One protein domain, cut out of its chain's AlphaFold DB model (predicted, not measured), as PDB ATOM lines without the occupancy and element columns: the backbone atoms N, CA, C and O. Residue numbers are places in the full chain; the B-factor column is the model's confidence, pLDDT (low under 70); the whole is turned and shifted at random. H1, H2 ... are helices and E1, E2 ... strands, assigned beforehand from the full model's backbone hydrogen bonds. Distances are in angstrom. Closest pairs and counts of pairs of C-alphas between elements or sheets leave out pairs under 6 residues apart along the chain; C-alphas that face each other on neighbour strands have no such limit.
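Overview. This is residues 38 to 185 of the 189 residues of an uncharacterized protein of Gemmatimonadetes bacterium (UniProt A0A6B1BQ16). Eight antiparallel strands ring round into a closed but uneven barrel, in which the long strands E4, E5 and E6 bend strongly. The short helix H1 sits at one rim, by the end of E3, while H2 follows E8 and lies off the barrel; a long link without named elements joins E5 to E6. The printed part has 148 residues, with E1, H1, E2 to E8 and H2 in that order along the chain, and round the ring the strands run E1 to E8 and back to E1. The class is mostly strand, and the whole is compact, with a radius of gyration of the C-alphas of 16.2 A and spans of 46 by 40 by 28 A.

Arrangement. E1, residues 38 to 41, and E2, residues 59 to 64, are antiparallel, with N 39 and O 62 2.8 A apart. H1, residues 52 to 57, is on the barrel; its closest C-alpha pair with E3, residues 68 to 75, is Arg 57 and Glu 75, 5.6 A. A meander, each strand the antiparallel neighbour of the one before, runs E2, E3, E4 at residues 80 to 91, E5 at 96 to 108, E6 at 133 to 144, E7 at 151 to 158 and E8 at 165 to 169. Each step is a hairpin; N and O pairs within hydrogen-bond range include N 61 and O 72, 2.8 A, for E2 and E3, N 71 and O 84, 2.8 A, for E3 and E4, and N 89 and O 98, 2.9 A, for E4 and E5. E4 bends by 61 degrees at residue 87, E5 by 70 degrees at residue 102 and E6 by 50 degrees at residue 141. E6 is staggered: residues 133 to 137 pair with E5, N 97 and O 136 at 2.8 A, and residues 137 to 144 with E7, N 141 and O 154 at 2.8 A. E7 and E8 are antiparallel neighbours, with N 155 and O 167 within hydrogen-bond range at 2.8 A; E8 and E1 are antiparallel neighbours too, with N 40 and O 168 within hydrogen-bond range at 2.8 A, and with this pair the barrel is closed. H2, residues 175 to 185, is not on the barrel and is apart from H1. In H1 and H2 every O i to N i+4 pair is within hydrogen-bond range.

Along the chain. E1 begins at C-alpha 38, (58.690, 121.453, 116.628). From first to last C-alpha, E3 measures 23.8 A, E4 33.1 A, E5 32.6 A, E6 33.7 A, E7 22.1 A and H2 15.4 A. E6 begins at C-alpha 133, (69.437, 133.326, 130.349), and H2 ends at C-alpha 185, (34.875, 124.635, 114.798).

Size, cuts and confidence. The C-alphas farthest apart, of Arg 93 and Ala 112, are 50.1 A apart. The printed part has no cut, and its long link is residues 109 to 132. Mean pLDDT of the printed part is 77.0; residues 42 to 56, 118 to 126, 145 to 150 and 172 to 185 are under 70.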
ATOM      1  N   ALA A  38      59.871 120.958 115.939       90.69
ATOM      2  CA  ALA A  38      58.690 121.453 116.628       90.69
ATOM      3  C   ALA A  38      58.190 120.380 117.602       90.69
ATOM      4  O   ALA A  38      58.163 119.193 117.273       90.69
ATOM      5  N   TRP A  39      57.812 120.806 118.796       90.62
ATOM      6  CA  TRP A  39      57.518 119.947 119.930       90.62
ATOM      7  C   TRP A  39      56.259 120.435 120.638       90.62
ATOM      8  O   TRP A  39      56.070 121.636 120.826       90.62
ATOM      9  N   PHE A  40      55.412 119.499 121.040       87.06
ATOM     10  CA  PHE A  40      54.154 119.741 121.730       87.06
ATOM     11  C   PHE A  40      54.233 119.182 123.149       87.06
ATOM     12  O   PHE A  40      54.573 118.011 123.313       87.06
ATOM     13  N   MET A  41      53.934 119.982 124.172       84.62
ATOM     14  CA  MET A  41      53.992 119.522 125.561       84.62
ATOM     15  C   MET A  41      52.838 118.567 125.870       84.62
ATOM     16  O   MET A  41      51.673 118.905 125.677       84.62
ATOM     17  N   TYR A  42      53.171 117.370 126.341       69.56
ATOM     18  CA  TYR A  42      52.273 116.217 126.323       69.56
ATOM     19  C   TYR A  42      51.758 115.767 127.697       69.56
ATOM     20  O   TYR A  42      50.832 114.975 127.696       69.56
ATOM     21  N   ALA A  43      52.266 116.316 128.813       54.91
ATOM     22  CA  ALA A  43      51.772 116.256 130.211       54.91
ATOM     23  C   ALA A  43      52.940 116.029 131.191       54.91
ATOM     24  O   ALA A  43      53.968 115.457 130.836       54.91
ATOM     25  N   GLY A  44      52.778 116.499 132.430       41.06
ATOM     26  CA  GLY A  44      53.734 116.364 133.535       41.06
ATOM     27  C   GLY A  44      53.613 115.047 134.309       41.06
ATOM     28  O   GLY A  44      53.570 115.068 135.534       41.06
ATOM     29  N   SER A  45      53.520 113.902 133.633       43.53
ATOM     30  CA  SER A  45      53.743 112.601 134.276       43.53
ATOM     31  C   SER A  45      54.183 111.545 133.263       43.53
ATOM     32  O   SER A  45      53.866 111.626 132.079       43.53
ATOM     33  N   GLU A  46      54.919 110.542 133.745       43.84
ATOM     34  CA  GLU A  46      55.537 109.455 132.967       43.84
ATOM     35  C   GLU A  46      54.543 108.579 132.163       43.84
ATOM     36  O   GLU A  46      54.968 107.632 131.504       43.84
ATOM     37  N   THR A  47      53.228 108.828 132.232       42.88
ATOM     38  CA  THR A  47      52.211 107.805 131.935       42.88
ATOM     39  C   THR A  47      51.236 108.063 130.783       42.88
ATOM     40  O   THR A  47      50.473 107.143 130.501       42.88
ATOM     41  N   GLY A  48      51.199 109.208 130.090       45.81
ATOM     42  CA  GLY A  48      50.247 109.319 128.967       45.81
ATOM     43  C   GLY A  48      49.980 110.703 128.393       45.81
ATOM     44  O   GLY A  48      50.522 111.700 128.865       45.81
ATOM     45  N   VAL A  49      49.160 110.718 127.332       47.88
ATOM     46  CA  VAL A  49      48.795 111.912 126.551       47.88
ATOM     47  C   VAL A  49      47.979 112.840 127.424       47.88
ATOM     48  O   VAL A  49      47.089 112.369 128.126       47.88
ATOM     49  N   ARG A  50      48.200 114.156 127.312       51.69
ATOM     50  CA  ARG A  50      47.200 115.163 127.689       51.69
ATOM     51  C   ARG A  50      45.847 114.705 127.144       51.69
ATOM     52  O   ARG A  50      45.680 114.591 125.927       51.69
ATOM     53  N   GLY A  51      44.911 114.424 128.047       50.47
ATOM     54  CA  GLY A  51      43.520 114.208 127.668       50.47
ATOM     55  C   GLY A  51      42.962 115.471 127.010       50.47
ATOM     56  O   GLY A  51      43.571 116.541 127.082       50.47
ATOM     57  N   GLU A  52      41.796 115.368 126.378       51.41
ATOM     58  CA  GLU A  52      41.093 116.528 125.810       51.41
ATOM     59  C   GLU A  52      40.966 117.663 126.848       51.41
ATOM     60  O   GLU A  52      41.346 118.799 126.567       51.41
ATOM     61  N   ASP A  53      40.642 117.309 128.095       54.81
ATOM     62  CA  ASP A  53      40.577 118.199 129.264       54.81
ATOM     63  C   ASP A  53      41.873 118.990 129.543       54.81
ATOM     64  O   ASP A  53      41.832 120.121 130.033       54.81
ATOM     65  N   ASP A  54      43.048 118.425 129.257       59.06
ATOM     66  CA  ASP A  54      44.327 119.104 129.491       59.06
ATOM     67  C   ASP A  54      44.683 120.064 128.348       59.06
ATOM     68  O   ASP A  54      45.349 121.077 128.576       59.06
ATOM     69  N   LEU A  55      44.225 119.766 127.128       59.19
ATOM     70  CA  LEU A  55      44.352 120.646 125.962       59.19
ATOM     71  C   LEU A  55      43.410 121.849 126.049       59.19
ATOM     72  O   LEU A  55      43.741 122.926 125.555       59.19
ATOM     73  N   GLU A  56      42.257 121.688 126.699       63.31
ATOM     74  CA  GLU A  56      41.359 122.799 127.027       63.31
ATOM     75  C   GLU A  56      41.986 123.766 128.043       63.31
ATOM     76  O   GLU A  56      41.727 124.975 128.017       63.31
ATOM     77  N   ARG A  57      42.847 123.250 128.927       72.50
ATOM     78  CA  ARG A  57      43.539 124.052 129.940       72.50
ATOM     79  C   ARG A  57      44.720 124.799 129.358       72.50
ATOM     80  O   ARG A  57      44.782 126.020 129.481       72.50
ATOM     81  N   GLU A  58      45.647 124.087 128.732       79.25
ATOM     82  CA  GLU A  58      46.888 124.685 128.262       79.25
ATOM     83  C   GLU A  58      47.438 123.944 127.041       79.25
ATOM     84  O   GLU A  58      47.445 122.716 126.957       79.25
ATOM     85  N   ILE A  59      47.988 124.698 126.101       83.31
ATOM     86  CA  ILE A  59      48.707 124.201 124.940       83.31
ATOM     87  C   ILE A  59      50.080 124.860 124.934       83.31
ATOM     88  O   ILE A  59      50.184 126.073 124.763       83.31
ATOM     89  N   THR A  60      51.134 124.055 125.067       86.75
ATOM     90  CA  THR A  60      52.518 124.538 125.035       86.75
ATOM     91  C   THR A  60      53.256 123.953 123.837       86.75
ATOM     92  O   THR A  60      53.335 122.736 123.668       86.75
ATOM     93  N   ILE A  61      53.807 124.826 122.996       90.81
ATOM     94  CA  ILE A  61      54.539 124.477 121.775       90.81
ATOM     95  C   ILE A  61      55.943 125.065 121.859       90.81
ATOM     96  O   ILE A  61      56.107 126.272 122.028       90.81
ATOM     97  N   LEU A  62      56.953 124.222 121.677       93.38
ATOM     98  CA  LEU A  62      58.357 124.610 121.640       93.38
ATOM     99  C   LEU A  62      58.948 124.280 120.267       93.38
ATOM    100  O   LEU A  62      58.914 123.143 119.812       93.38
ATOM    101  N   VAL A  63      59.526 125.276 119.608       95.50
ATOM    102  CA  VAL A  63      60.249 125.126 118.345       95.50
ATOM    103  C   VAL A  63      61.721 125.412 118.592       95.50
ATOM    104  O   VAL A  63      62.073 126.483 119.084       95.50
ATOM    105  N   LEU A  64      62.571 124.455 118.234       95.50
ATOM    106  CA  LEU A  64      64.019 124.487 118.398       95.50
ATOM    107  C   LEU A  64      64.692 124.411 117.023       95.50
ATOM    108  O   LEU A  64      64.429 123.487 116.250       95.50
ATOM    109  N   SER A  65      65.557 125.375 116.718       93.69
ATOM    110  CA  SER A  65      66.371 125.412 115.494       93.69
ATOM    111  C   SER A  65      67.858 125.296 115.832       93.69
ATOM    112  O   SER A  65      68.206 125.005 116.965       93.69
ATOM    113  N   ASP A  66      68.749 125.518 114.874       92.69
ATOM    114  CA  ASP A  66      70.195 125.481 115.105       92.69
ATOM    115  C   ASP A  66      70.695 126.530 116.119       92.69
ATOM    116  O   ASP A  66      71.659 126.285 116.842       92.69
ATOM    117  N   SER A  67      70.049 127.696 116.161       94.81
ATOM    118  CA  SER A  67      70.531 128.883 116.879       94.81
ATOM    119  C   SER A  67      69.424 129.729 117.510       94.81
ATOM    120  O   SER A  67      69.704 130.626 118.305       94.81
ATOM    121  N   THR A  68      68.157 129.448 117.195       97.56
ATOM    122  CA  THR A  68      66.990 130.151 117.752       97.56
ATOM    123  C   THR A  68      65.936 129.205 118.311       97.56
ATOM    124  O   THR A  68      65.864 128.030 117.936       97.56
ATOM    125  N   TYR A  69      65.079 129.732 119.179       96.81
ATOM    126  CA  TYR A  69      63.897 129.029 119.658       96.81
ATOM    127  C   TYR A  69      62.662 129.930 119.679       96.81
ATOM    128  O   TYR A  69      62.759 131.161 119.716       96.81
ATOM    129  N   SER A  70      61.496 129.291 119.689       96.00
ATOM    130  CA  SER A  70      60.206 129.919 119.954       96.00
ATOM    131  C   SER A  70      59.400 129.024 120.886       96.00
ATOM    132  O   SER A  70      59.214 127.849 120.593       96.00
ATOM    133  N   LEU A  71      58.892 129.581 121.974       93.00
ATOM    134  CA  LEU A  71      57.959 128.948 122.897       93.00
ATOM    135  C   LEU A  71      56.624 129.685 122.799       93.00
ATOM    136  O   LEU A  71      56.598 130.914 122.814       93.00
ATOM    137  N   ALA A  72      55.526 128.954 122.695       90.44
ATOM    138  CA  ALA A  72      54.179 129.494 122.775       90.44
ATOM    139  C   ALA A  72      53.395 128.715 123.826       90.44
ATOM    140  O   ALA A  72      53.456 127.489 123.841       90.44
ATOM    141  N   VAL A  73      52.669 129.430 124.676       87.50
ATOM    142  CA  VAL A  73      51.743 128.873 125.662       87.50
ATOM    143  C   VAL A  73      50.390 129.518 125.412       87.50
ATOM    144  O   VAL A  73      50.285 130.740 125.315       87.50
ATOM    145  N   ILE A  74      49.358 128.708 125.255       85.06
ATOM    146  CA  ILE A  74      47.981 129.149 125.058       85.06
ATOM    147  C   ILE A  74      47.182 128.540 126.196       85.06
ATOM    148  O   ILE A  74      47.275 127.341 126.414       85.06
ATOM    149  N   GLU A  75      46.393 129.342 126.898       83.81
ATOM    150  CA  GLU A  75      45.483 128.883 127.945       83.81
ATOM    151  C   GLU A  75      44.046 129.185 127.496       83.81
ATOM    152  O   GLU A  75      43.518 130.261 127.808       83.81
ATOM    153  N   PRO A  76      43.409 128.290 126.710       79.94
ATOM    154  CA  PRO A  76      42.109 128.565 126.101       79.94
ATOM    155  C   PRO A  76      41.028 128.867 127.142       79.94
ATOM    156  O   PRO A  76      40.287 129.839 126.991       79.94
ATOM    157  N   HIS A  77      41.000 128.100 128.237       77.50
ATOM    158  CA  HIS A  77      40.009 128.222 129.312       77.50
ATOM    159  C   HIS A  77      39.928 129.614 129.968       77.50
ATOM    160  O   HIS A  77      38.871 130.000 130.464       77.50
ATOM    161  N   ILE A  78      41.022 130.383 129.959       79.25
ATOM    162  CA  ILE A  78      41.076 131.762 130.476       79.25
ATOM    163  C   ILE A  78      41.427 132.788 129.397       79.25
ATOM    164  O   ILE A  78      41.685 133.947 129.715       79.25
ATOM    165  N   GLN A  79      41.402 132.380 128.124       84.25
ATOM    166  CA  GLN A  79      41.641 133.221 126.951       84.25
ATOM    167  C   GLN A  79      42.958 134.004 127.027       84.25
ATOM    168  O   GLN A  79      43.006 135.211 126.774       84.25
ATOM    169  N   ARG A  80      44.047 133.319 127.382       85.19
ATOM    170  CA  ARG A  80      45.388 133.916 127.442       85.19
ATOM    171  C   ARG A  80      46.318 133.278 126.436       85.19
ATOM    172  O   ARG A  80      46.228 132.089 126.137       85.19
ATOM    173  N   ASN A  81      47.242 134.079 125.926       87.56
ATOM    174  CA  ASN A  81      48.367 133.571 125.167       87.56
ATOM    175  C   ASN A  81      49.672 134.237 125.591       87.56
ATOM    176  O   ASN A  81      49.727 135.393 126.010       87.56
ATOM    177  N   PHE A  82      50.740 133.474 125.463       87.94
ATOM    178  CA  PHE A  82      52.092 133.881 125.761       87.94
ATOM    179  C   PHE A  82      53.016 133.344 124.675       87.94
ATOM    180  O   PHE A  82      52.853 132.230 124.178       87.94
ATOM    181  N   SER A  83      54.008 134.141 124.302       90.19
ATOM    182  CA  SER A  83      55.061 133.724 123.395       90.19
ATOM    183  C   SER A  83      56.403 134.286 123.822       90.19
ATOM    184  O   SER A  83      56.532 135.482 124.090       90.19
ATOM    185  N   GLU A  84      57.416 133.439 123.771       92.44
ATOM    186  CA  GLU A  84      58.805 133.781 124.016       92.44
ATOM    187  C   GLU A  84      59.657 133.356 122.823       92.44
ATOM    188  O   GLU A  84      59.433 132.302 122.230       92.44
ATOM    189  N   LYS A  85      60.633 134.178 122.446       95.75
ATOM    190  CA  LYS A  85      61.578 133.875 121.367       95.75
ATOM    191  C   LYS A  85      62.966 134.352 121.740       95.75
ATOM    192  O   LYS A  85      63.120 135.372 122.421       95.75
ATOM    193  N   GLY A  86      63.976 133.657 121.243       97.56
ATOM    194  CA  GLY A  86      65.355 133.998 121.549       97.56
ATOM    195  C   GLY A  86      66.374 133.104 120.867       97.56
ATOM    196  O   GLY A  86      66.075 132.440 119.872       97.56
ATOM    197  N   GLN A  87      67.586 133.112 121.410       98.31
ATOM    198  CA  GLN A  87      68.685 132.261 120.968       98.31
ATOM    199  C   GLN A  87      68.769 130.983 121.787       98.31
ATOM    200  O   GLN A  87      68.414 130.955 122.967       98.31
ATOM    201  N   VAL A  88      69.271 129.934 121.147       96.81
ATOM    202  CA  VAL A  88      69.533 128.649 121.781       96.81
ATOM    203  C   VAL A  88      70.953 128.190 121.464       96.81
ATOM    204  O   VAL A  88      71.446 128.387 120.355       96.81
ATOM    205  N   ALA A  89      71.617 127.595 122.449       95.69
ATOM    206  CA  ALA A  89      72.914 126.953 122.300       95.69
ATOM    207  C   ALA A  89      72.873 125.555 122.925       95.69
ATOM    208  O   ALA A  89      72.343 125.368 124.021       95.69
ATOM    209  N   TYR A  90      73.452 124.580 122.227       93.56
ATOM    210  CA  TYR A  90      73.406 123.172 122.610       93.56
ATOM    211  C   TYR A  90      74.766 122.689 123.105       93.56
ATOM    212  O   TYR A  90      75.726 122.629 122.336       93.56
ATOM    213  N   ASP A  91      74.844 122.266 124.366       92.38
ATOM    214  CA  ASP A  91      75.967 121.466 124.850       92.38
ATOM    215  C   ASP A  91      75.659 119.976 124.671       92.38
ATOM    216  O   ASP A  91      75.093 119.315 125.542       92.38
ATOM    217  N   MET A  92      76.050 119.439 123.514       87.44
ATOM    218  CA  MET A  92      75.826 118.035 123.153       87.44
ATOM    219  C   MET A  92      76.567 117.040 124.054       87.44
ATOM    220  O   MET A  92      76.232 115.857 124.048       87.44
ATOM    221  N   ARG A  93      77.601 117.475 124.787       87.50
ATOM    222  CA  ARG A  93      78.381 116.586 125.660       87.50
ATOM    223  C   ARG A  93      77.660 116.358 126.978       87.50
ATOM    224  O   ARG A  93      77.656 115.236 127.472       87.50
ATOM    225  N   ASN A  94      77.061 117.419 127.510       88.69
ATOM    226  CA  ASN A  94      76.380 117.399 128.798       88.69
ATOM    227  C   ASN A  94      74.856 117.269 128.673       88.69
ATOM    228  O   ASN A  94      74.193 117.062 129.682       88.69
ATOM    229  N   GLY A  95      74.299 117.382 127.464       89.81
ATOM    230  CA  GLY A  95      72.852 117.387 127.260       89.81
ATOM    231  C   GLY A  95      72.198 118.623 127.877       89.81
ATOM    232  O   GLY A  95      71.158 118.490 128.512       89.81
ATOM    233  N   GLN A  96      72.800 119.812 127.722       93.69
ATOM    234  CA  GLN A  96      72.286 121.090 128.253       93.69
ATOM    235  C   GLN A  96      71.916 122.135 127.193       93.69
ATOM    236  O   GLN A  96      72.781 122.624 126.461       93.69
ATOM    237  N   ILE A  97      70.640 122.507 127.113       95.19
ATOM    238  CA  ILE A  97      70.159 123.571 126.235       95.19
ATOM    239  C   ILE A  97      70.248 124.881 127.009       95.19
ATOM    240  O   ILE A  97      69.552 125.054 128.011       95.19
ATOM    241  N   LYS A  98      71.077 125.815 126.543       96.06
ATOM    242  CA  LYS A  98      71.090 127.191 127.039       96.06
ATOM    243  C   LYS A  98      70.176 128.044 126.171       96.06
ATOM    244  O   LYS A  98      70.350 128.105 124.958       96.06
ATOM    245  N   PHE A  99      69.256 128.750 126.804       96.38
ATOM    246  CA  PHE A  99      68.335 129.679 126.174       96.38
ATOM    247  C   PHE A  99      68.677 131.110 126.577       96.38
ATOM    248  O   PHE A  99      69.053 131.369 127.720       96.38
ATOM    249  N   THR A 100      68.539 132.041 125.639       97.38
ATOM    250  CA  THR A 100      68.684 133.484 125.871       97.38
ATOM    251  C   THR A 100      67.458 134.192 125.319       97.38
ATOM    252  O   THR A 100      67.244 134.205 124.107       97.38
ATOM    253  N   VAL A 101      66.645 134.769 126.201       95.50
ATOM    254  CA  VAL A 101      65.374 135.408 125.842       95.50
ATOM    255  C   VAL A 101      65.646 136.720 125.109       95.50
ATOM    256  O   VAL A 101      66.332 137.595 125.630       95.50
ATOM    257  N   HIS A 102      65.075 136.907 123.919       95.56
ATOM    258  CA  HIS A 102      65.115 138.193 123.210       95.56
ATOM    259  C   HIS A 102      63.799 138.952 123.335       95.56
ATOM    260  O   HIS A 102      63.789 140.165 123.524       95.56
ATOM    261  N   THR A 103      62.681 138.240 123.220       91.50
ATOM    262  CA  THR A 103      61.343 138.823 123.296       91.50
ATOM    263  C   THR A 103      60.428 137.896 124.069       91.50
ATOM    264  O   THR A 103      60.407 136.698 123.792       91.50
ATOM    265  N   ALA A 104      59.629 138.460 124.966       89.62
ATOM    266  CA  ALA A 104      58.552 137.765 125.649       89.62
ATOM    267  C   ALA A 104      57.319 138.666 125.636       89.62
ATOM    268  O   ALA A 104      57.374 139.817 126.075       89.62
ATOM    269  N   THR A 105      56.220 138.161 125.096       87.00
ATOM    270  CA  THR A 105      54.963 138.895 124.955       87.00
ATOM    271  C   THR A 105      53.811 138.000 125.341       87.00
ATOM    272  O   THR A 105      53.851 136.800 125.096       87.00
ATOM    273  N   GLY A 106      52.749 138.584 125.869       86.31
ATOM    274  CA  GLY A 106      51.523 137.849 126.107       86.31
ATOM    275  C   GLY A 106      50.330 138.774 126.202       86.31
ATOM    276  O   GLY A 106      50.487 139.965 126.500       86.31
ATOM    277  N   ALA A 107      49.159 138.227 125.917       86.06
ATOM    278  CA  ALA A 107      47.902 138.947 125.945       86.06
ATOM    279  C   ALA A 107      46.815 138.153 126.680       86.06
ATOM    280  O   ALA A 107      46.782 136.923 126.655       86.06
ATOM    281  N   ASP A 108      45.939 138.899 127.346       84.81
ATOM    282  CA  ASP A 108      44.736 138.431 128.018       84.81
ATOM    283  C   ASP A 108      43.515 138.976 127.278       84.81
ATOM    284  O   ASP A 108      43.347 140.194 127.153       84.81
ATOM    285  N   PHE A 109      42.677 138.064 126.796       85.50
ATOM    286  CA  PHE A 109      41.463 138.348 126.036       85.50
ATOM    287  C   PHE A 109      40.187 138.104 126.854       85.50
ATOM    288  O   PHE A 109      39.096 138.249 126.323       85.50
ATOM    289  N   SER A 110      40.294 137.797 128.154       82.25
ATOM    290  CA  SER A 110      39.132 137.545 129.025       82.25
ATOM    291  C   SER A 110      38.215 138.762 129.242       82.25
ATOM    292  O   SER A 110      37.099 138.618 129.741       82.25
ATOM    293  N   GLY A 111      38.683 139.969 128.909       81.12
ATOM    294  CA  GLY A 111      37.931 141.220 129.014       81.12
ATOM    295  C   GLY A 111      37.394 141.727 127.670       81.12
ATOM    296  O   GLY A 111      37.684 141.181 126.615       81.12
ATOM    297  N   ALA A 112      36.643 142.833 127.705       82.06
ATOM    298  CA  ALA A 112      36.091 143.461 126.497       82.06
ATOM    299  C   ALA A 112      37.165 144.016 125.536       82.06
ATOM    300  O   ALA A 112      36.914 144.142 124.340       82.06
ATOM    301  N   GLU A 113      38.352 144.344 126.055       85.12
ATOM    302  CA  GLU A 113      39.510 144.788 125.276       85.12
ATOM    303  C   GLU A 113      40.732 143.913 125.606       85.12
ATOM    304  O   GLU A 113      40.944 143.600 126.783       85.12
ATOM    305  N   PRO A 114      41.565 143.544 124.611       82.75
ATOM    306  CA  PRO A 114      42.800 142.805 124.854       82.75
ATOM    307  C   PRO A 114      43.768 143.579 125.755       82.75
ATOM    308  O   PRO A 114      44.108 144.732 125.478       82.75
ATOM    309  N   ARG A 115      44.270 142.928 126.807       84.06
ATOM    310  CA  ARG A 115      45.255 143.491 127.748       84.06
ATOM    311  C   ARG A 115      46.599 142.800 127.584       84.06
ATOM    312  O   ARG A 115      46.645 141.616 127.265       84.06
ATOM    313  N   LYS A 116      47.709 143.498 127.826       79.12
ATOM    314  CA  LYS A 116      49.016 142.827 127.890       79.12
ATOM    315  C   LYS A 116      49.121 142.055 129.201       79.12
ATOM    316  O   LYS A 116      48.739 142.571 130.245       79.12
ATOM    317  N   LEU A 117      49.702 140.857 129.167       71.50
ATOM    318  CA  LEU A 117      49.859 140.026 130.369       71.50
ATOM    319  C   LEU A 117      50.764 140.649 131.440       71.50
ATOM    320  O   LEU A 117      50.565 140.384 132.617       71.50
ATOM    321  N   VAL A 118      51.691 141.536 131.058       64.38
ATOM    322  CA  VAL A 118      52.510 142.304 132.019       64.38
ATOM    323  C   VAL A 118      51.684 143.247 132.902       64.38
ATOM    324  O   VAL A 118      52.163 143.658 133.954       64.38
ATOM    325  N   ASP A 119      50.458 143.572 132.484       59.12
ATOM    326  CA  ASP A 119      49.546 144.479 133.183       59.12
ATOM    327  C   ASP A 119      48.480 143.713 134.004       59.12
ATOM    328  O   ASP A 119      47.593 144.333 134.593       59.12
ATOM    329  N   VAL A 120      48.536 142.371 134.036       54.75
ATOM    330  CA  VAL A 120      47.580 141.501 134.744       54.75
ATOM    331  C   VAL A 120      48.273 140.835 135.938       54.75
ATOM    332  O   VAL A 120      49.126 139.969 135.773       54.75
ATOM    333  N   ASP A 121      47.891 141.240 137.149       42.31
ATOM    334  CA  ASP A 121      48.328 140.646 138.423       42.31
ATOM    335  C   ASP A 121      47.368 139.484 138.806       42.31
ATOM    336  O   ASP A 121      46.153 139.643 138.638       42.31
ATOM    337  N   PRO A 122      47.827 138.319 139.311       46.94
ATOM    338  CA  PRO A 122      49.189 137.987 139.692       46.94
ATOM    339  C   PRO A 122      50.054 137.645 138.479       46.94
ATOM    340  O   PRO A 122      49.650 136.859 137.622       46.94
ATOM    341  N   LEU A 123      51.243 138.250 138.474       48.59
ATOM    342  CA  LEU A 123      52.424 137.931 137.674       48.59
ATOM    343  C   LEU A 123      52.329 136.558 136.994       48.59
ATOM    344  O   LEU A 123      52.368 135.534 137.671       48.59
ATOM    345  N   VAL A 124      52.235 136.540 135.666       51.06
ATOM    346  CA  VAL A 124      52.341 135.318 134.866       51.06
ATOM    347  C   VAL A 124      53.687 134.650 135.199       51.06
ATOM    348  O   VAL A 124      54.725 135.159 134.764       51.06
ATOM    349  N   PRO A 125      53.724 133.557 135.990       55.38
ATOM    350  CA  PRO A 125      54.955 133.114 136.651       55.38
ATOM    351  C   PRO A 125      56.020 132.588 135.677       55.38
ATOM    352  O   PRO A 125      57.173 132.396 136.056       55.38
ATOM    353  N   TRP A 126      55.647 132.386 134.414       61.97
ATOM    354  CA  TRP A 126      56.498 131.891 133.337       61.97
ATOM    355  C   TRP A 126      57.054 132.978 132.405       61.97
ATOM    356  O   TRP A 126      57.900 132.666 131.564       61.97
ATOM    357  N   GLN A 127      56.634 134.246 132.514       72.06
ATOM    358  CA  GLN A 127      57.167 135.290 131.635       72.06
ATOM    359  C   GLN A 127      58.576 135.708 132.070       72.06
ATOM    360  O   GLN A 127      58.768 136.381 133.082       72.06
ATOM    361  N   ARG A 128      59.574 135.364 131.255       83.38
ATOM    362  CA  ARG A 128      60.954 135.824 131.444       83.38
ATOM    363  C   ARG A 128      61.191 137.157 130.747       83.38
ATOM    364  O   ARG A 128      60.645 137.427 129.678       83.38
ATOM    365  N   ALA A 129      62.023 137.997 131.351       85.81
ATOM    366  CA  ALA A 129      62.395 139.272 130.759       85.81
ATOM    367  C   ALA A 129      63.351 139.065 129.565       85.81
ATOM    368  O   ALA A 129      64.159 138.133 129.567       85.81
ATOM    369  N   PRO A 130      63.326 139.947 128.550       90.06
ATOM    370  CA  PRO A 130      64.404 140.029 127.571       90.06
ATOM    371  C   PRO A 130      65.780 140.126 128.247       90.06
ATOM    372  O   PRO A 130      65.965 140.894 129.189       90.06
ATOM    373  N   GLY A 131      66.744 139.347 127.760       90.31
ATOM    374  CA  GLY A 131      68.084 139.216 128.332       90.31
ATOM    375  C   GLY A 131      68.213 138.144 129.417       90.31
ATOM    376  O   GLY A 131      69.334 137.845 129.823       90.31
ATOM    377  N   THR A 132      67.114 137.535 129.881       92.81
ATOM    378  CA  THR A 132      67.189 136.384 130.789       92.81
ATOM    379  C   THR A 132      67.849 135.195 130.087       92.81
ATOM    380  O   THR A 132      67.447 134.803 128.991       92.81
ATOM    381  N   GLU A 133      68.832 134.592 130.751       95.31
ATOM    382  CA  GLU A 133      69.437 133.326 130.349       95.31
ATOM    383  C   GLU A 133      68.983 132.208 131.289       95.31
ATOM    384  O   GLU A 133      68.899 132.406 132.502       95.31
ATOM    385  N   TYR A 134      68.716 131.024 130.743       92.88
ATOM    386  CA  TYR A 134      68.408 129.837 131.538       92.88
ATOM    387  C   TYR A 134      68.901 128.572 130.835       92.88
ATOM    388  O   TYR A 134      69.062 128.545 129.613       92.88
ATOM    389  N   VAL A 135      69.172 127.527 131.615       94.06
ATOM    390  CA  VAL A 135      69.695 126.246 131.123       94.06
ATOM    391  C   VAL A 135      68.731 125.134 131.508       94.06
ATOM    392  O   VAL A 135      68.233 125.110 132.630       94.06
ATOM    393  N   MET A 136      68.481 124.216 130.580       94.19
ATOM    394  CA  MET A 136      67.717 122.997 130.830       94.19
ATOM    395  C   MET A 136      68.527 121.785 130.400       94.19
ATOM    396  O   MET A 136      69.202 121.817 129.371       94.19
ATOM    397  N   MET A 137      68.437 120.705 131.161       94.12
ATOM    398  CA  MET A 137      68.889 119.399 130.708       94.12
ATOM    399  C   MET A 137      67.887 118.865 129.685       94.12
ATOM    400  O   MET A 137      66.681 119.063 129.841       94.12
ATOM    401  N   TRP A 138      68.371 118.172 128.657       92.12
ATOM    402  CA  TRP A 138      67.516 117.484 127.702       92.12
ATOM    403  C   TRP A 138      67.923 116.025 127.533       92.12
ATOM    404  O   TRP A 138      69.100 115.662 127.569       92.12
ATOM    405  N   ARG A 139      66.927 115.190 127.257       90.31
ATOM    406  CA  ARG A 139      67.123 113.854 126.699       90.31
ATOM    407  C   ARG A 139      66.024 113.549 125.697       90.31
ATOM    408  O   ARG A 139      64.962 114.166 125.720       90.31
ATOM    409  N   LEU A 140      66.322 112.622 124.800       88.44
ATOM    410  CA  LEU A 140      65.397 112.171 123.777       88.44
ATOM    411  C   LEU A 140      65.144 110.683 123.982       88.44
ATOM    412  O   LEU A 140      66.082 109.905 124.167       88.44
ATOM    413  N   GLU A 141      63.875 110.316 123.978       85.94
ATOM    414  CA  GLU A 141      63.374 108.977 124.243       85.94
ATOM    415  C   GLU A 141      62.375 108.588 123.157       85.94
ATOM    416  O   GLU A 141      61.749 109.448 122.539       85.94
ATOM    417  N   GLN A 142      62.205 107.288 122.937       83.12
ATOM    418  CA  GLN A 142      61.074 106.788 122.168       83.12
ATOM    419  C   GLN A 142      60.076 106.153 123.117       83.12
ATOM    420  O   GLN A 142      60.417 105.218 123.844       83.12
ATOM    421  N   GLN A 143      58.842 106.638 123.083       76.81
ATOM    422  CA  GLN A 143      57.758 106.121 123.907       76.81
ATOM    423  C   GLN A 143      56.670 105.522 123.018       76.81
ATOM    424  O   GLN A 143      56.458 105.965 121.886       76.81
ATOM    425  N   ARG A 144      56.008 104.473 123.513       71.50
ATOM    426  CA  ARG A 144      54.807 103.935 122.866       71.50
ATOM    427  C   ARG A 144      53.620 104.808 123.229       71.50
ATOM    428  O   ARG A 144      53.539 105.276 124.360       71.50
ATOM    429  N   ASP A 145      52.703 104.991 122.290       65.56
ATOM    430  CA  ASP A 145      51.397 105.535 122.636       65.56
ATOM    431  C   ASP A 145      50.557 104.543 123.448       65.56
ATOM    432  O   ASP A 145      50.924 103.381 123.624       65.56
ATOM    433  N   GLU A 146      49.427 105.018 123.968       59.91
ATOM    434  CA  GLU A 146      48.555 104.252 124.867       59.91
ATOM    435  C   GLU A 146      48.003 102.969 124.229       59.91
ATOM    436  O   GLU A 146      47.758 101.992 124.935       59.91
ATOM    437  N   SER A 147      47.858 102.925 122.896       60.03
ATOM    438  CA  SER A 147      47.477 101.699 122.182       60.03
ATOM    439  C   SER A 147      48.630 100.696 122.055       60.03
ATOM    440  O   SER A 147      48.403  99.527 121.752       60.03
ATOM    441  N   GLY A 148      49.873 101.124 122.300       64.31
ATOM    442  CA  GLY A 148      51.082 100.311 122.172       64.31
ATOM    443  C   GLY A 148      51.526 100.072 120.726       64.31
ATOM    444  O   GLY A 148      52.538  99.391 120.505       64.31
ATOM    445  N   GLU A 149      50.790 100.620 119.758       64.25
ATOM    446  CA  GLU A 149      50.936 100.334 118.331       64.25
ATOM    447  C   GLU A 149      51.937 101.269 117.649       64.25
ATOM    448  O   GLU A 149      52.631 100.836 116.726       64.25
ATOM    449  N   ASN A 150      52.078 102.514 118.121       66.56
ATOM    450  CA  ASN A 150      52.976 103.491 117.508       66.56
ATOM    451  C   ASN A 150      54.074 103.944 118.471       66.56
ATOM    452  O   ASN A 150      53.840 104.188 119.653       66.56
ATOM    453  N   MET A 151      55.280 104.114 117.931       73.81
ATOM    454  CA  MET A 151      56.387 104.773 118.624       73.81
ATOM    455  C   MET A 151      56.353 106.271 118.324       73.81
ATOM    456  O   MET A 151      56.051 106.671 117.197       73.81
ATOM    457  N   ARG A 152      56.686 107.094 119.317       78.06
ATOM    458  CA  ARG A 152      56.776 108.552 119.201       78.06
ATOM    459  C   ARG A 152      58.089 109.041 119.789       78.06
ATOM    460  O   ARG A 152      58.523 108.543 120.828       78.06
ATOM    461  N   ASP A 153      58.685 110.035 119.140       83.56
ATOM    462  CA  ASP A 153      59.848 110.736 119.674       83.56
ATOM    463  C   ASP A 153      59.399 111.707 120.774       83.56
ATOM    464  O   ASP A 153      58.568 112.595 120.540       83.56
ATOM    465  N   VAL A 154      59.975 111.544 121.963       85.44
ATOM    466  CA  VAL A 154      59.713 112.356 123.149       85.44
ATOM    467  C   VAL A 154      60.991 113.065 123.570       85.44
ATOM    468  O   VAL A 154      62.034 112.446 123.765       85.44
ATOM    469  N   MET A 155      60.910 114.380 123.723       90.50
ATOM    470  CA  MET A 155      61.923 115.187 124.379       90.50
ATOM    471  C   MET A 155      61.516 115.430 125.821       90.50
ATOM    472  O   MET A 155      60.435 115.947 126.088       90.50
ATOM    473  N   VAL A 156      62.417 115.110 126.741       89.56
ATOM    474  CA  VAL A 156      62.258 115.441 128.153       89.56
ATOM    475  C   VAL A 156      63.183 116.600 128.476       89.56
ATOM    476  O   VAL A 156      64.389 116.516 128.220       89.56
ATOM    477  N   LEU A 157      62.615 117.676 129.015       91.31
ATOM    478  CA  LEU A 157      63.343 118.832 129.524       91.31
ATOM    479  C   LEU A 157      63.253 118.870 131.045       91.31
ATOM    480  O   LEU A 157      62.172 118.718 131.606       91.31
ATOM    481  N   SER A 158      64.370 119.125 131.713       89.75
ATOM    482  CA  SER A 158      64.389 119.300 133.164       89.75
ATOM    483  C   SER A 158      65.279 120.461 133.583       89.75
ATOM    484  O   SER A 158      66.283 120.778 132.942       89.75
ATOM    485  N   ALA A 159      64.880 121.130 134.660       85.62
ATOM    486  CA  ALA A 159      65.667 122.156 135.329       85.62
ATOM    487  C   ALA A 159      65.947 121.700 136.765       85.62
ATOM    488  O   ALA A 159      65.165 120.950 137.351       85.62
ATOM    489  N   GLU A 160      67.073 122.124 137.333       81.19
ATOM    490  CA  GLU A 160      67.450 121.748 138.697       81.19
ATOM    491  C   GLU A 160      66.369 122.184 139.698       81.19
ATOM    492  O   GLU A 160      65.999 123.354 139.747       81.19
ATOM    493  N   GLY A 161      65.844 121.237 140.482       76.38
ATOM    494  CA  GLY A 161      64.786 121.505 141.461       76.38
ATOM    495  C   GLY A 161      63.371 121.642 140.883       76.38
ATOM    496  O   GLY A 161      62.464 122.003 141.630       76.38
ATOM    497  N   HIS A 162      63.166 121.340 139.596       76.94
ATOM    498  CA  HIS A 162      61.861 121.373 138.932       76.94
ATOM    499  C   HIS A 162      61.458 119.998 138.388       76.94
ATOM    500  O   HIS A 162      62.309 119.163 138.079       76.94
ATOM    501  N   GLU A 163      60.148 119.779 138.255       80.81
ATOM    502  CA  GLU A 163      59.600 118.592 137.597       80.81
ATOM    503  C   GLU A 163      59.979 118.548 136.111       80.81
ATOM    504  O   GLU A 163      60.227 119.570 135.462       80.81
ATOM    505  N   GLU A 164      60.034 117.335 135.570       84.88
ATOM    506  CA  GLU A 164      60.354 117.120 134.166       84.88
ATOM    507  C   GLU A 164      59.174 117.495 133.267       84.88
ATOM    508  O   GLU A 164      58.017 117.193 133.551       84.88
ATOM    509  N   SER A 165      59.481 118.146 132.151       85.44
ATOM    510  CA  SER A 165      58.519 118.517 131.120       85.44
ATOM    511  C   SER A 165      58.697 117.620 129.902       85.44
ATOM    512  O   SER A 165      59.785 117.550 129.327       85.44
ATOM    513  N   TYR A 166      57.621 116.958 129.489       85.94
ATOM    514  CA  TYR A 166      57.619 116.001 128.387       85.94
ATOM    515  C   TYR A 166      57.014 116.622 127.135       85.94
ATOM    516  O   TYR A 166      55.918 117.188 127.168       85.94
ATOM    517  N   PHE A 167      57.711 116.483 126.013       87.56
ATOM    518  CA  PHE A 167      57.294 117.015 124.729       87.56
ATOM    519  C   PHE A 167      57.318 115.944 123.646       87.56
ATOM    520  O   PHE A 167      58.343 115.318 123.412       87.56
ATOM    521  N   VAL A 168      56.226 115.792 122.909       84.44
ATOM    522  CA  VAL A 168      56.158 114.910 121.741       84.44
ATOM    523  C   VAL A 168      56.510 115.699 120.489       84.44
ATOM    524  O   VAL A 168      56.098 116.850 120.324       84.44
ATOM    525  N   ARG A 169      57.282 115.091 119.589       86.00
ATOM    526  CA  ARG A 169      57.630 115.726 118.319       86.00
ATOM    527  C   ARG A 169      56.379 115.951 117.472       86.00
ATOM    528  O   ARG A 169      55.612 115.031 117.199       86.00
ATOM    529  N   ILE A 170      56.219 117.181 116.999       81.06
ATOM    530  CA  ILE A 170      55.252 117.532 115.966       81.06
ATOM    531  C   ILE A 170      55.826 117.032 114.640       81.06
ATOM    532  O   ILE A 170      56.559 117.731 113.939       81.06
ATOM    533  N   GLU A 171      55.533 115.778 114.312       70.25
ATOM    534  CA  GLU A 171      55.707 115.296 112.948       70.25
ATOM    535  C   GLU A 171      54.621 115.924 112.074       70.25
ATOM    536  O   GLU A 171      53.485 116.093 112.514       70.25
ATOM    537  N   ASN A 172      54.962 116.269 110.833       48.06
ATOM    538  CA  ASN A 172      54.047 116.825 109.837       48.06
ATOM    539  C   ASN A 172      53.042 115.751 109.358       48.06
ATOM    540  O   ASN A 172      52.993 115.397 108.184       48.06
ATOM    541  N   ARG A 173      52.307 115.152 110.297       43.12
ATOM    542  CA  ARG A 173      51.244 114.185 110.076       43.12
ATOM    543  C   ARG A 173      49.937 114.911 110.322       43.12
ATOM    544  O   ARG A 173      49.768 115.597 111.324       43.12
ATOM    545  N   GLU A 174      49.018 114.717 109.398       41.81
ATOM    546  CA  GLU A 174      47.694 115.326 109.232       41.81
ATOM    547  C   GLU A 174      46.804 115.397 110.506       41.81
ATOM    548  O   GLU A 174      45.762 116.049 110.494       41.81
ATOM    549  N   GLY A 175      47.222 114.801 111.629       41.38
ATOM    550  CA  GLY A 175      46.525 114.777 112.915       41.38
ATOM    551  C   GLY A 175      46.517 116.089 113.710       41.38
ATOM    552  O   GLY A 175      45.506 116.381 114.340       41.38
ATOM    553  N   ILE A 176      47.560 116.930 113.666       46.22
ATOM    554  CA  ILE A 176      47.528 118.217 114.406       46.22
ATOM    555  C   ILE A 176      46.559 119.199 113.748       46.22
ATOM    556  O   ILE A 176      45.823 119.897 114.439       46.22
ATOM    557  N   SER A 177      46.484 119.194 112.415       46.00
ATOM    558  CA  SER A 177      45.461 119.946 111.687       46.00
ATOM    559  C   SER A 177      44.055 119.474 112.048       46.00
ATOM    560  O   SER A 177      43.162 120.302 112.140       46.00
ATOM    561  N   ALA A 178      43.838 118.175 112.276       46.84
ATOM    562  CA  ALA A 178      42.538 117.664 112.708       46.84
ATOM    563  C   ALA A 178      42.177 118.119 114.133       46.84
ATOM    564  O   ALA A 178      41.049 118.551 114.345       46.84
ATOM    565  N   ILE A 179      43.133 118.102 115.071       49.88
ATOM    566  CA  ILE A 179      42.933 118.565 116.457       49.88
ATOM    567  C   ILE A 179      42.670 120.080 116.495       49.88
ATOM    568  O   ILE A 179      41.673 120.520 117.061       49.88
ATOM    569  N   LEU A 180      43.493 120.880 115.806       48.84
ATOM    570  CA  LEU A 180      43.308 122.333 115.726       48.84
ATOM    571  C   LEU A 180      42.019 122.712 114.975       48.84
ATOM    572  O   LEU A 180      41.318 123.631 115.388       48.84
ATOM    573  N   ASN A 181      41.664 122.005 113.895       48.28
ATOM    574  CA  ASN A 181      40.420 122.268 113.160       48.28
ATOM    575  C   ASN A 181      39.166 121.827 113.922       48.28
ATOM    576  O   ASN A 181      38.117 122.438 113.729       48.28
ATOM    577  N   ALA A 182      39.240 120.780 114.749       47.19
ATOM    578  CA  ALA A 182      38.129 120.376 115.606       47.19
ATOM    579  C   ALA A 182      37.840 121.453 116.663       47.19
ATOM    580  O   ALA A 182      36.688 121.835 116.839       47.19
ATOM    581  N   GLN A 183      38.889 122.023 117.264       49.31
ATOM    582  CA  GLN A 183      38.763 123.081 118.270       49.31
ATOM    583  C   GLN A 183      38.389 124.453 117.687       49.31
ATOM    584  O   GLN A 183      37.683 125.218 118.331       49.31
ATOM    585  N   MET A 184      38.798 124.779 116.454       46.00
ATOM    586  CA  MET A 184      38.348 126.020 115.798       46.00
ATOM    587  C   MET A 184      36.876 125.976 115.364       46.00
ATOM    588  O   MET A 184      36.276 127.028 115.180       46.00
ATOM    589  N   LYS A 185      36.288 124.786 115.184       43.66
ATOM    590  CA  LYS A 185      34.875 124.635 114.798       43.66
ATOM    591  C   LYS A 185      33.909 124.586 115.981       43.66
ATOM    592  O   LYS A 185      32.742 124.893 115.784       43.66
TER     593      LYS A 185